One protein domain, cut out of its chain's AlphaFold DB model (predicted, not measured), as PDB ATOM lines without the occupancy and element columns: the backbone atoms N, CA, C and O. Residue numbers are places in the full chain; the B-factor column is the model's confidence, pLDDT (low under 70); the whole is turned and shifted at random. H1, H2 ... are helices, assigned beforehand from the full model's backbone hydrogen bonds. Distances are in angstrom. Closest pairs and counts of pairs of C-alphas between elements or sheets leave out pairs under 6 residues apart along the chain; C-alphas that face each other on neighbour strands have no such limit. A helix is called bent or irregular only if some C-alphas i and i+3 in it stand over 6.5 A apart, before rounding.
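What this domain is: This is residues 40 to 100 of the 100 residues of an uncharacterized protein of Rhizophagus irregularis (UniProt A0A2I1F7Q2). Two helices, H2 and the longest one, H4, lie side by side and run the same way, while H3 stands about perpendicular to H4 at the end where H4 begins. The short helix H1 comes first, near H2, and residues 47 to 52 of the loop between H1 and H2 stick out from the rest. The printed part has 61 residues with four named helices, in the order H1, H2, H3, H4, and no named strand, so its class is all helix. It is compact, with a radius of gyration of the C-alphas of 12.0 A, and the C-alphas span 34 by 30 by 16 A along the three main axes.

Where its parts are: H1 holds residues 40 to 44 and begins at C-alpha 40, at (132.243, 161.199, 149.385); it measures 6.1 A from first to last C-alpha. H2 holds residues 55 to 63 and measures 12.1 A. H3 holds residues 69 to 79, from C-alpha 69 at (146.809, 154.404, 144.924), and measures 14.1 A. H3 is irregular: C-alphas 71 and 74 are 7.9 A apart. H4 holds residues 83 to 98, measures 22.0 A, and ends at C-alpha 98, at (132.955, 158.633, 131.116).

How they stand to each other: H1 and H2 are close but not clearly touching; their closest C-alphas, those of Leu 44 and Lys 55, are 5.8 A apart. H1 is apart from H3 and from H4. H2 and H3 are close but not clearly touching, with the closest C-alphas, those of Ala 56 and Pro 69, 6.2 A apart; their lines are about perpendicular, at 73 degrees. H2 and H4 touch, and their closest C-alphas, those of Phe 63 and Ser 91, are 6.5 A apart. These two run the same way at a shallow tilt of 11 degrees. H3 touches H4, which takes part with residues 83 to 87 alone; the closest C-alphas, those of Pro 69 and Thr 84, are 5.0 A apart. The lines of H3 and H4 are about perpendicular, at 75 degrees. In H1, H2 and H4 every O i to N i+4 pair is within hydrogen-bond range; in H3 it is 4 of 7.

The domain as a whole: The two C-alphas farthest apart are those of Ser 50 and Ser 100, at 38.1 A, and the outline is only just flat. The printed part has no cut and ends at residue 100, the chain's last residue. The links from H2 to H3 and from H3 to H4 are tight, the link from H1 to H2 is short, and no link is long. Residues 47 to 52 stand free. The mean pLDDT of the printed part is 92.9, and no printed residue is under 70.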
ATOM      1  N   PHE A  40     131.055 162.018 149.637       95.44
ATOM      2  CA  PHE A  40     132.243 161.199 149.385       95.44
ATOM      3  C   PHE A  40     133.544 161.902 149.794       95.44
ATOM      4  O   PHE A  40     134.373 161.320 150.492       95.44
ATOM      5  N   LEU A  41     133.724 163.175 149.417       94.56
ATOM      6  CA  LEU A  41     134.925 163.927 149.803       94.56
ATOM      7  C   LEU A  41     134.995 164.175 151.313       94.56
ATOM      8  O   LEU A  41     136.084 164.161 151.885       94.56
ATOM      9  N   LYS A  42     133.847 164.361 151.973       93.50
ATOM     10  CA  LYS A  42     133.794 164.462 153.436       93.50
ATOM     11  C   LYS A  42     134.284 163.160 154.064       93.50
ATOM     12  O   LYS A  42     135.134 163.197 154.946       93.50
ATOM     13  N   ASP A  43     133.804 162.024 153.573       92.44
ATOM     14  CA  ASP A  43     134.199 160.711 154.071       92.44
ATOM     15  C   ASP A  43     135.676 160.404 153.828       92.44
ATOM     16  O   ASP A  43     136.343 159.873 154.713       92.44
ATOM     17  N   LEU A  44     136.206 160.771 152.664       93.12
ATOM     18  CA  LEU A  44     137.601 160.530 152.303       93.12
ATOM     19  C   LEU A  44     138.589 161.347 153.155       93.12
ATOM     20  O   LEU A  44     139.724 160.919 153.382       93.12
ATOM     21  N   PHE A  45     138.173 162.529 153.619       91.44
ATOM     22  CA  PHE A  45     139.007 163.452 154.392       91.44
ATOM     23  C   PHE A  45     138.591 163.592 155.862       91.44
ATOM     24  O   PHE A  45     139.119 164.470 156.548       91.44
ATOM     25  N   GLU A  46     137.709 162.722 156.356       90.81
ATOM     26  CA  GLU A  46     137.346 162.652 157.772       90.81
ATOM     27  C   GLU A  46     138.609 162.452 158.629       90.81
ATOM     28  O   GLU A  46     139.458 161.607 158.335       90.81
ATOM     29  N   LYS A  47     138.755 163.276 159.672       86.69
ATOM     30  CA  LYS A  47     139.939 163.299 160.548       86.69
ATOM     31  C   LYS A  47     139.664 162.690 161.918       86.69
ATOM     32  O   LYS A  47     140.575 162.653 162.740       86.69
ATOM     33  N   ASN A  48     138.433 162.247 162.176       85.81
ATOM     34  CA  ASN A  48     138.062 161.643 163.445       85.81
ATOM     35  C   ASN A  48     138.891 160.367 163.726       85.81
ATOM     36  O   ASN A  48     138.701 159.357 163.044       85.81
ATOM     37  N   PRO A  49     139.766 160.364 164.754       71.69
ATOM     38  CA  PRO A  49     140.608 159.211 165.079       71.69
ATOM     39  C   PRO A  49     139.811 157.975 165.511       71.69
ATOM     40  O   PRO A  49     140.318 156.860 165.423       71.69
ATOM     41  N   SER A  50     138.571 158.156 165.979       78.62
ATOM     42  CA  SER A  50     137.700 157.068 166.440       78.62
ATOM     43  C   SER A  50     137.108 156.234 165.302       78.62
ATOM     44  O   SER A  50     136.577 155.158 165.559       78.62
ATOM     45  N   VAL A  51     137.193 156.709 164.054       71.19
ATOM     46  CA  VAL A  51     136.753 155.974 162.862       71.19
ATOM     47  C   VAL A  51     137.873 156.039 161.821       71.19
ATOM     48  O   VAL A  51     137.787 156.823 160.874       71.19
ATOM     49  N   PRO A  52     138.960 155.263 161.989       73.06
ATOM     50  CA  PRO A  52     140.021 155.221 160.994       73.06
ATOM     51  C   PRO A  52     139.450 154.696 159.672       73.06
ATOM     52  O   PRO A  52     139.017 153.548 159.581       73.06
ATOM     53  N   LYS A  53     139.417 155.558 158.651       83.75
ATOM     54  CA  LYS A  53     138.979 155.199 157.300       83.75
ATOM     55  C   LYS A  53     140.188 154.919 156.417       83.75
ATOM     56  O   LYS A  53     141.074 155.765 156.277       83.75
ATOM     57  N   ASP A  54     140.199 153.752 155.783       91.81
ATOM     58  CA  ASP A  54     141.169 153.443 154.739       91.81
ATOM     59  C   ASP A  54     140.791 154.187 153.450       91.81
ATOM     60  O   ASP A  54     139.851 153.834 152.733       91.81
ATOM     61  N   LYS A  55     141.543 155.248 153.149       92.69
ATOM     62  CA  LYS A  55     141.328 156.078 151.958       92.69
ATOM     63  C   LYS A  55     141.550 155.309 150.660       92.69
ATOM     64  O   LYS A  55     140.874 155.599 149.677       92.69
ATOM     65  N   ALA A  56     142.486 154.361 150.640       94.56
ATOM     66  CA  ALA A  56     142.730 153.543 149.460       94.56
ATOM     67  C   ALA A  56     141.520 152.644 149.195       94.56
ATOM     68  O   ALA A  56     141.024 152.603 148.070       94.56
ATOM     69  N   GLN A  57     140.982 152.015 150.242       95.31
ATOM     70  CA  GLN A  57     139.796 151.175 150.123       95.31
ATOM     71  C   GLN A  57     138.556 151.972 149.692       95.31
ATOM     72  O   GLN A  57     137.809 151.505 148.837       95.31
ATOM     73  N   LEU A  58     138.358 153.191 150.206       95.75
ATOM     74  CA  LEU A  58     137.257 154.066 149.772       95.75
ATOM     75  C   LEU A  58     137.352 154.448 148.289       95.75
ATOM     76  O   LEU A  58     136.339 154.458 147.587       95.75
ATOM     77  N   LEU A  59     138.560 154.754 147.799       96.94
ATOM     78  CA  LEU A  59     138.794 155.044 146.381       96.94
ATOM     79  C   LEU A  59     138.475 153.826 145.510       96.94
ATOM     80  O   LEU A  59     137.737 153.956 144.533       96.94
ATOM     81  N   ILE A  60     138.967 152.648 145.894       97.12
ATOM     82  CA  ILE A  60     138.708 151.390 145.182       97.12
ATOM     83  C   ILE A  60     137.215 151.050 145.205       97.12
ATOM     84  O   ILE A  60     136.651 150.664 144.188       97.12
ATOM     85  N   GLN A  61     136.531 151.253 146.330       96.25
ATOM     86  CA  GLN A  61     135.096 150.999 146.429       96.25
ATOM     87  C   GLN A  61     134.280 151.920 145.509       96.25
ATOM     88  O   GLN A  61     133.293 151.480 144.920       96.25
ATOM     89  N   LYS A  62     134.670 153.194 145.377       95.75
ATOM     90  CA  LYS A  62     133.944 154.176 144.557       95.75
ATOM     91  C   LYS A  62     134.255 154.052 143.063       95.75
ATOM     92  O   LYS A  62     133.354 154.244 142.247       95.75
ATOM     93  N   PHE A  63     135.505 153.765 142.705       96.00
ATOM     94  CA  PHE A  63     136.012 153.869 141.329       96.00
ATOM     95  C   PHE A  63     136.583 152.558 140.758       96.00
ATOM     96  O   PHE A  63     136.932 152.507 139.580       96.00
ATOM     97  N   GLY A  64     136.654 151.494 141.558       96.50
ATOM     98  CA  GLY A  64     137.227 150.199 141.195       96.50
ATOM     99  C   GLY A  64     138.744 150.118 141.382       96.50
ATOM    100  O   GLY A  64     139.407 151.081 141.767       96.50
ATOM    101  N   GLU A  65     139.316 148.955 141.056       96.88
ATOM    102  CA  GLU A  65     140.753 148.659 141.224       96.88
ATOM    103  C   GLU A  65     141.682 149.614 140.465       96.88
ATOM    104  O   GLU A  65     142.828 149.826 140.860       96.88
ATOM    105  N   ILE A  66     141.190 150.252 139.401       94.56
ATOM    106  CA  ILE A  66     141.956 151.260 138.658       94.56
ATOM    107  C   ILE A  66     142.337 152.463 139.535       94.56
ATOM    108  O   ILE A  66     143.359 153.096 139.282       94.56
ATOM    109  N   ALA A  67     141.560 152.745 140.585       97.06
ATOM    110  CA  ALA A  67     141.795 153.829 141.532       97.06
ATOM    111  C   ALA A  67     142.673 153.419 142.720       97.06
ATOM    112  O   ALA A  67     142.864 154.205 143.652       97.06
ATOM    113  N   ASN A  68     143.231 152.208 142.721       97.69
ATOM    114  CA  ASN A  68     144.171 151.809 143.754       97.69
ATOM    115  C   ASN A  68     145.386 152.763 143.750       97.69
ATOM    116  O   ASN A  68     146.089 152.842 142.736       97.69
ATOM    117  N   PRO A  69     145.676 153.482 144.856       97.44
ATOM    118  CA  PRO A  69     146.809 154.404 144.924       97.44
ATOM    119  C   PRO A  69     148.161 153.766 144.580       97.44
ATOM    120  O   PRO A  69     149.047 154.465 144.093       97.44
ATOM    121  N   ALA A  70     148.318 152.450 144.769       97.19
ATOM    122  CA  ALA A  70     149.536 151.726 144.406       97.19
ATOM    123  C   ALA A  70     149.871 151.843 142.906       97.19
ATOM    124  O   ALA A  70     151.049 151.971 142.557       97.19
ATOM    125  N   ASN A  71     148.852 151.907 142.039       97.06
ATOM    126  CA  ASN A  71     149.007 152.041 140.585       97.06
ATOM    127  C   ASN A  71     149.629 153.383 140.163       97.06
ATOM    128  O   ASN A  71     150.076 153.522 139.027       97.06
ATOM    129  N   PHE A  72     149.665 154.369 141.066       96.50
ATOM    130  CA  PHE A  72     150.134 155.729 140.793       96.50
ATOM    131  C   PHE A  72     151.503 156.030 141.410       96.50
ATOM    132  O   PHE A  72     151.954 157.170 141.339       96.50
ATOM    133  N   SER A  73     152.175 155.050 142.023       96.06
ATOM    134  CA  SER A  73     153.403 155.275 142.805       96.06
ATOM    135  C   SER A  73     154.518 155.956 141.996       96.06
ATOM    136  O   SER A  73     155.109 156.931 142.459       96.06
ATOM    137  N   SER A  74     154.761 155.506 140.761       97.00
ATOM    138  CA  SER A  74     155.800 156.076 139.892       97.00
ATOM    139  C   SER A  74     155.479 157.513 139.467       97.00
ATOM    140  O   SER A  74     156.345 158.386 139.494       97.00
ATOM    141  N   GLN A  75     154.225 157.787 139.101       97.19
ATOM    142  CA  GLN A  75     153.767 159.117 138.699       97.19
ATOM    143  C   GLN A  75     153.731 160.073 139.895       97.19
ATOM    144  O   GLN A  75     154.112 161.233 139.765       97.19
ATOM    145  N   ALA A  76     153.319 159.589 141.065       96.31
ATOM    146  CA  ALA A  76     153.334 160.319 142.326       96.31
ATOM    147  C   ALA A  76     154.754 160.773 142.686       96.31
ATOM    148  O   ALA A  76     154.967 161.939 143.012       96.31
ATOM    149  N   GLN A  77     155.742 159.886 142.524       96.94
ATOM    150  CA  GLN A  77     157.151 160.224 142.704       96.94
ATOM    151  C   GLN A  77     157.631 161.255 141.675       96.94
ATOM    152  O   GLN A  77     158.265 162.238 142.049       96.94
ATOM    153  N   ALA A  78     157.305 161.069 140.392       97.94
ATOM    154  CA  ALA A  78     157.720 161.988 139.331       97.94
ATOM    155  C   ALA A  78     157.096 163.392 139.460       97.94
ATOM    156  O   ALA A  78     157.705 164.377 139.054       97.94
ATOM    157  N   THR A  79     155.888 163.488 140.021       96.69
ATOM    158  CA  THR A  79     155.134 164.746 140.167       96.69
ATOM    159  C   THR A  79     155.237 165.374 141.555       96.69
ATOM    160  O   THR A  79     154.779 166.499 141.741       96.69
ATOM    161  N   ASN A  80     155.845 164.678 142.522       97.06
ATOM    162  CA  ASN A  80     155.873 165.061 143.936       97.06
ATOM    163  C   ASN A  80     154.463 165.285 144.532       97.06
ATOM    164  O   ASN A  80     154.221 166.224 145.290       97.06
ATOM    165  N   ILE A  81     153.517 164.417 144.171       96.50
ATOM    166  CA  ILE A  81     152.134 164.418 144.674       96.50
ATOM    167  C   ILE A  81     151.901 163.110 145.426       96.50
ATOM    168  O   ILE A  81     152.388 162.063 145.011       96.50
ATOM    169  N   GLN A  82     151.133 163.123 146.520       95.81
ATOM    170  CA  GLN A  82     150.809 161.875 147.216       95.81
ATOM    171  C   GLN A  82     149.995 160.914 146.322       95.81
ATOM    172  O   GLN A  82     149.032 161.359 145.693       95.81
ATOM    173  N   PRO A  83     150.292 159.597 146.318       96.69
ATOM    174  CA  PRO A  83     149.598 158.627 145.465       96.69
ATOM    175  C   PRO A  83     148.073 158.636 145.621       96.69
ATOM    176  O   PRO A  83     147.346 158.562 144.636       96.69
ATOM    177  N   THR A  84     147.570 158.793 146.848       95.56
ATOM    178  CA  THR A  84     146.127 158.870 147.128       95.56
ATOM    179  C   THR A  84     145.488 160.106 146.497       95.56
ATOM    180  O   THR A  84     144.397 160.022 145.940       95.56
ATOM    181  N   THR A  85     146.172 161.251 146.546       95.94
ATOM    182  CA  THR A  85     145.711 162.494 145.915       95.94
ATOM    183  C   THR A  85     145.725 162.372 144.398       95.94
ATOM    184  O   THR A  85     144.769 162.778 143.743       95.94
ATOM    185  N   LEU A  86     146.783 161.785 143.836       97.12
ATOM    186  CA  LEU A  86     146.898 161.609 142.393       97.12
ATOM    187  C   LEU A  86     145.842 160.632 141.854       97.12
ATOM    188  O   LEU A  86     145.180 160.939 140.862       97.12
ATOM    189  N   SER A  87     145.617 159.516 142.557       97.75
ATOM    190  CA  SER A  87     144.534 158.577 142.256       97.75
ATOM    191  C   SER A  87     143.162 159.256 142.293       97.75
ATOM    192  O   SER A  87     142.374 159.099 141.359       97.75
ATOM    193  N   LEU A  88     142.879 160.057 143.328       97.31
ATOM    194  CA  LEU A  88     141.614 160.786 143.453       97.31
ATOM    195  C   LEU A  88     141.373 161.718 142.258       97.31
ATOM    196  O   LEU A  88     140.298 161.672 141.662       97.31
ATOM    197  N   ILE A  89     142.362 162.545 141.900       96.12
ATOM    198  CA  ILE A  89     142.260 163.492 140.777       96.12
ATOM    199  C   ILE A  89     141.969 162.739 139.476       96.12
ATOM    200  O   ILE A  89     141.034 163.091 138.754       96.12
ATOM    201  N   PHE A  90     142.741 161.686 139.196       95.94
ATOM    202  CA  PHE A  90     142.590 160.903 137.974       95.94
ATOM    203  C   PHE A  90     141.228 160.199 137.912       95.94
ATOM    204  O   PHE A  90     140.544 160.258 136.893       95.94
ATOM    205  N   SER A  91     140.804 159.591 139.018       96.44
ATOM    206  CA  SER A  91     139.550 158.838 139.097       96.44
ATOM    207  C   SER A  91     138.325 159.741 138.974       96.44
ATOM    208  O   SER A  91     137.389 159.400 138.257       96.44
ATOM    209  N   ILE A  92     138.341 160.921 139.604       95.31
ATOM    210  CA  ILE A  92     137.267 161.914 139.474       95.31
ATOM    211  C   ILE A  92     137.173 162.427 138.034       95.31
ATOM    212  O   ILE A  92     136.071 162.505 137.487       95.31
ATOM    213  N   ALA A  93     138.309 162.742 137.405       93.31
ATOM    214  CA  ALA A  93     138.336 163.206 136.021       93.31
ATOM    215  C   ALA A  93     137.809 162.134 135.056       93.31
ATOM    216  O   ALA A  93     136.942 162.421 134.229       93.31
ATOM    217  N   LEU A  94     138.277 160.890 135.197       93.69
ATOM    218  CA  LEU A  94     137.841 159.764 134.372       93.69
ATOM    219  C   LEU A  94     136.356 159.439 134.590       93.69
ATOM    220  O   LEU A  94     135.625 159.215 133.625       93.69
ATOM    221  N   TYR A  95     135.884 159.458 135.839       93.69
ATOM    222  CA  TYR A  95     134.477 159.235 136.162       93.69
ATOM    223  C   TYR A  95     133.585 160.293 135.510       93.69
ATOM    224  O   TYR A  95     132.643 159.941 134.804       93.69
ATOM    225  N   ALA A  96     133.898 161.580 135.693       91.94
ATOM    226  CA  ALA A  96     133.113 162.664 135.109       91.94
ATOM    227  C   ALA A  96     133.136 162.620 133.571       91.94
ATOM    228  O   ALA A  96     132.093 162.791 132.939       91.94
ATOM    229  N   ALA A  97     134.291 162.316 132.967       89.25
ATOM    230  CA  ALA A  97     134.433 162.195 131.518       89.25
ATOM    231  C   ALA A  97     133.665 160.996 130.935       89.25
ATOM    232  O   ALA A  97     133.023 161.137 129.905       89.25
ATOM    233  N   SER A  98     133.674 159.832 131.594       90.06
ATOM    234  CA  SER A  98     132.955 158.633 131.116       90.06
ATOM    235  C   SER A  98     131.428 158.750 131.171       90.06
ATOM    236  O   SER A  98     130.719 157.930 130.590       90.06
ATOM    237  N   ARG A  99     130.916 159.756 131.886       85.12
ATOM    238  CA  ARG A  99     129.485 160.015 132.078       85.12
ATOM    239  C   ARG A  99     128.989 161.260 131.325       85.12
ATOM    240  O   ARG A  99     127.836 161.647 131.541       85.12
ATOM    241  N   SER A 100     129.853 161.894 130.525       75.25
ATOM    242  CA  SER A 100     129.578 163.115 129.750       75.25
ATOM    243  C   SER A 100     129.520 162.813 128.260       75.25
ATOM    244  O   SER A 100     128.403 162.895 127.708       75.25
TER     245      SER A 100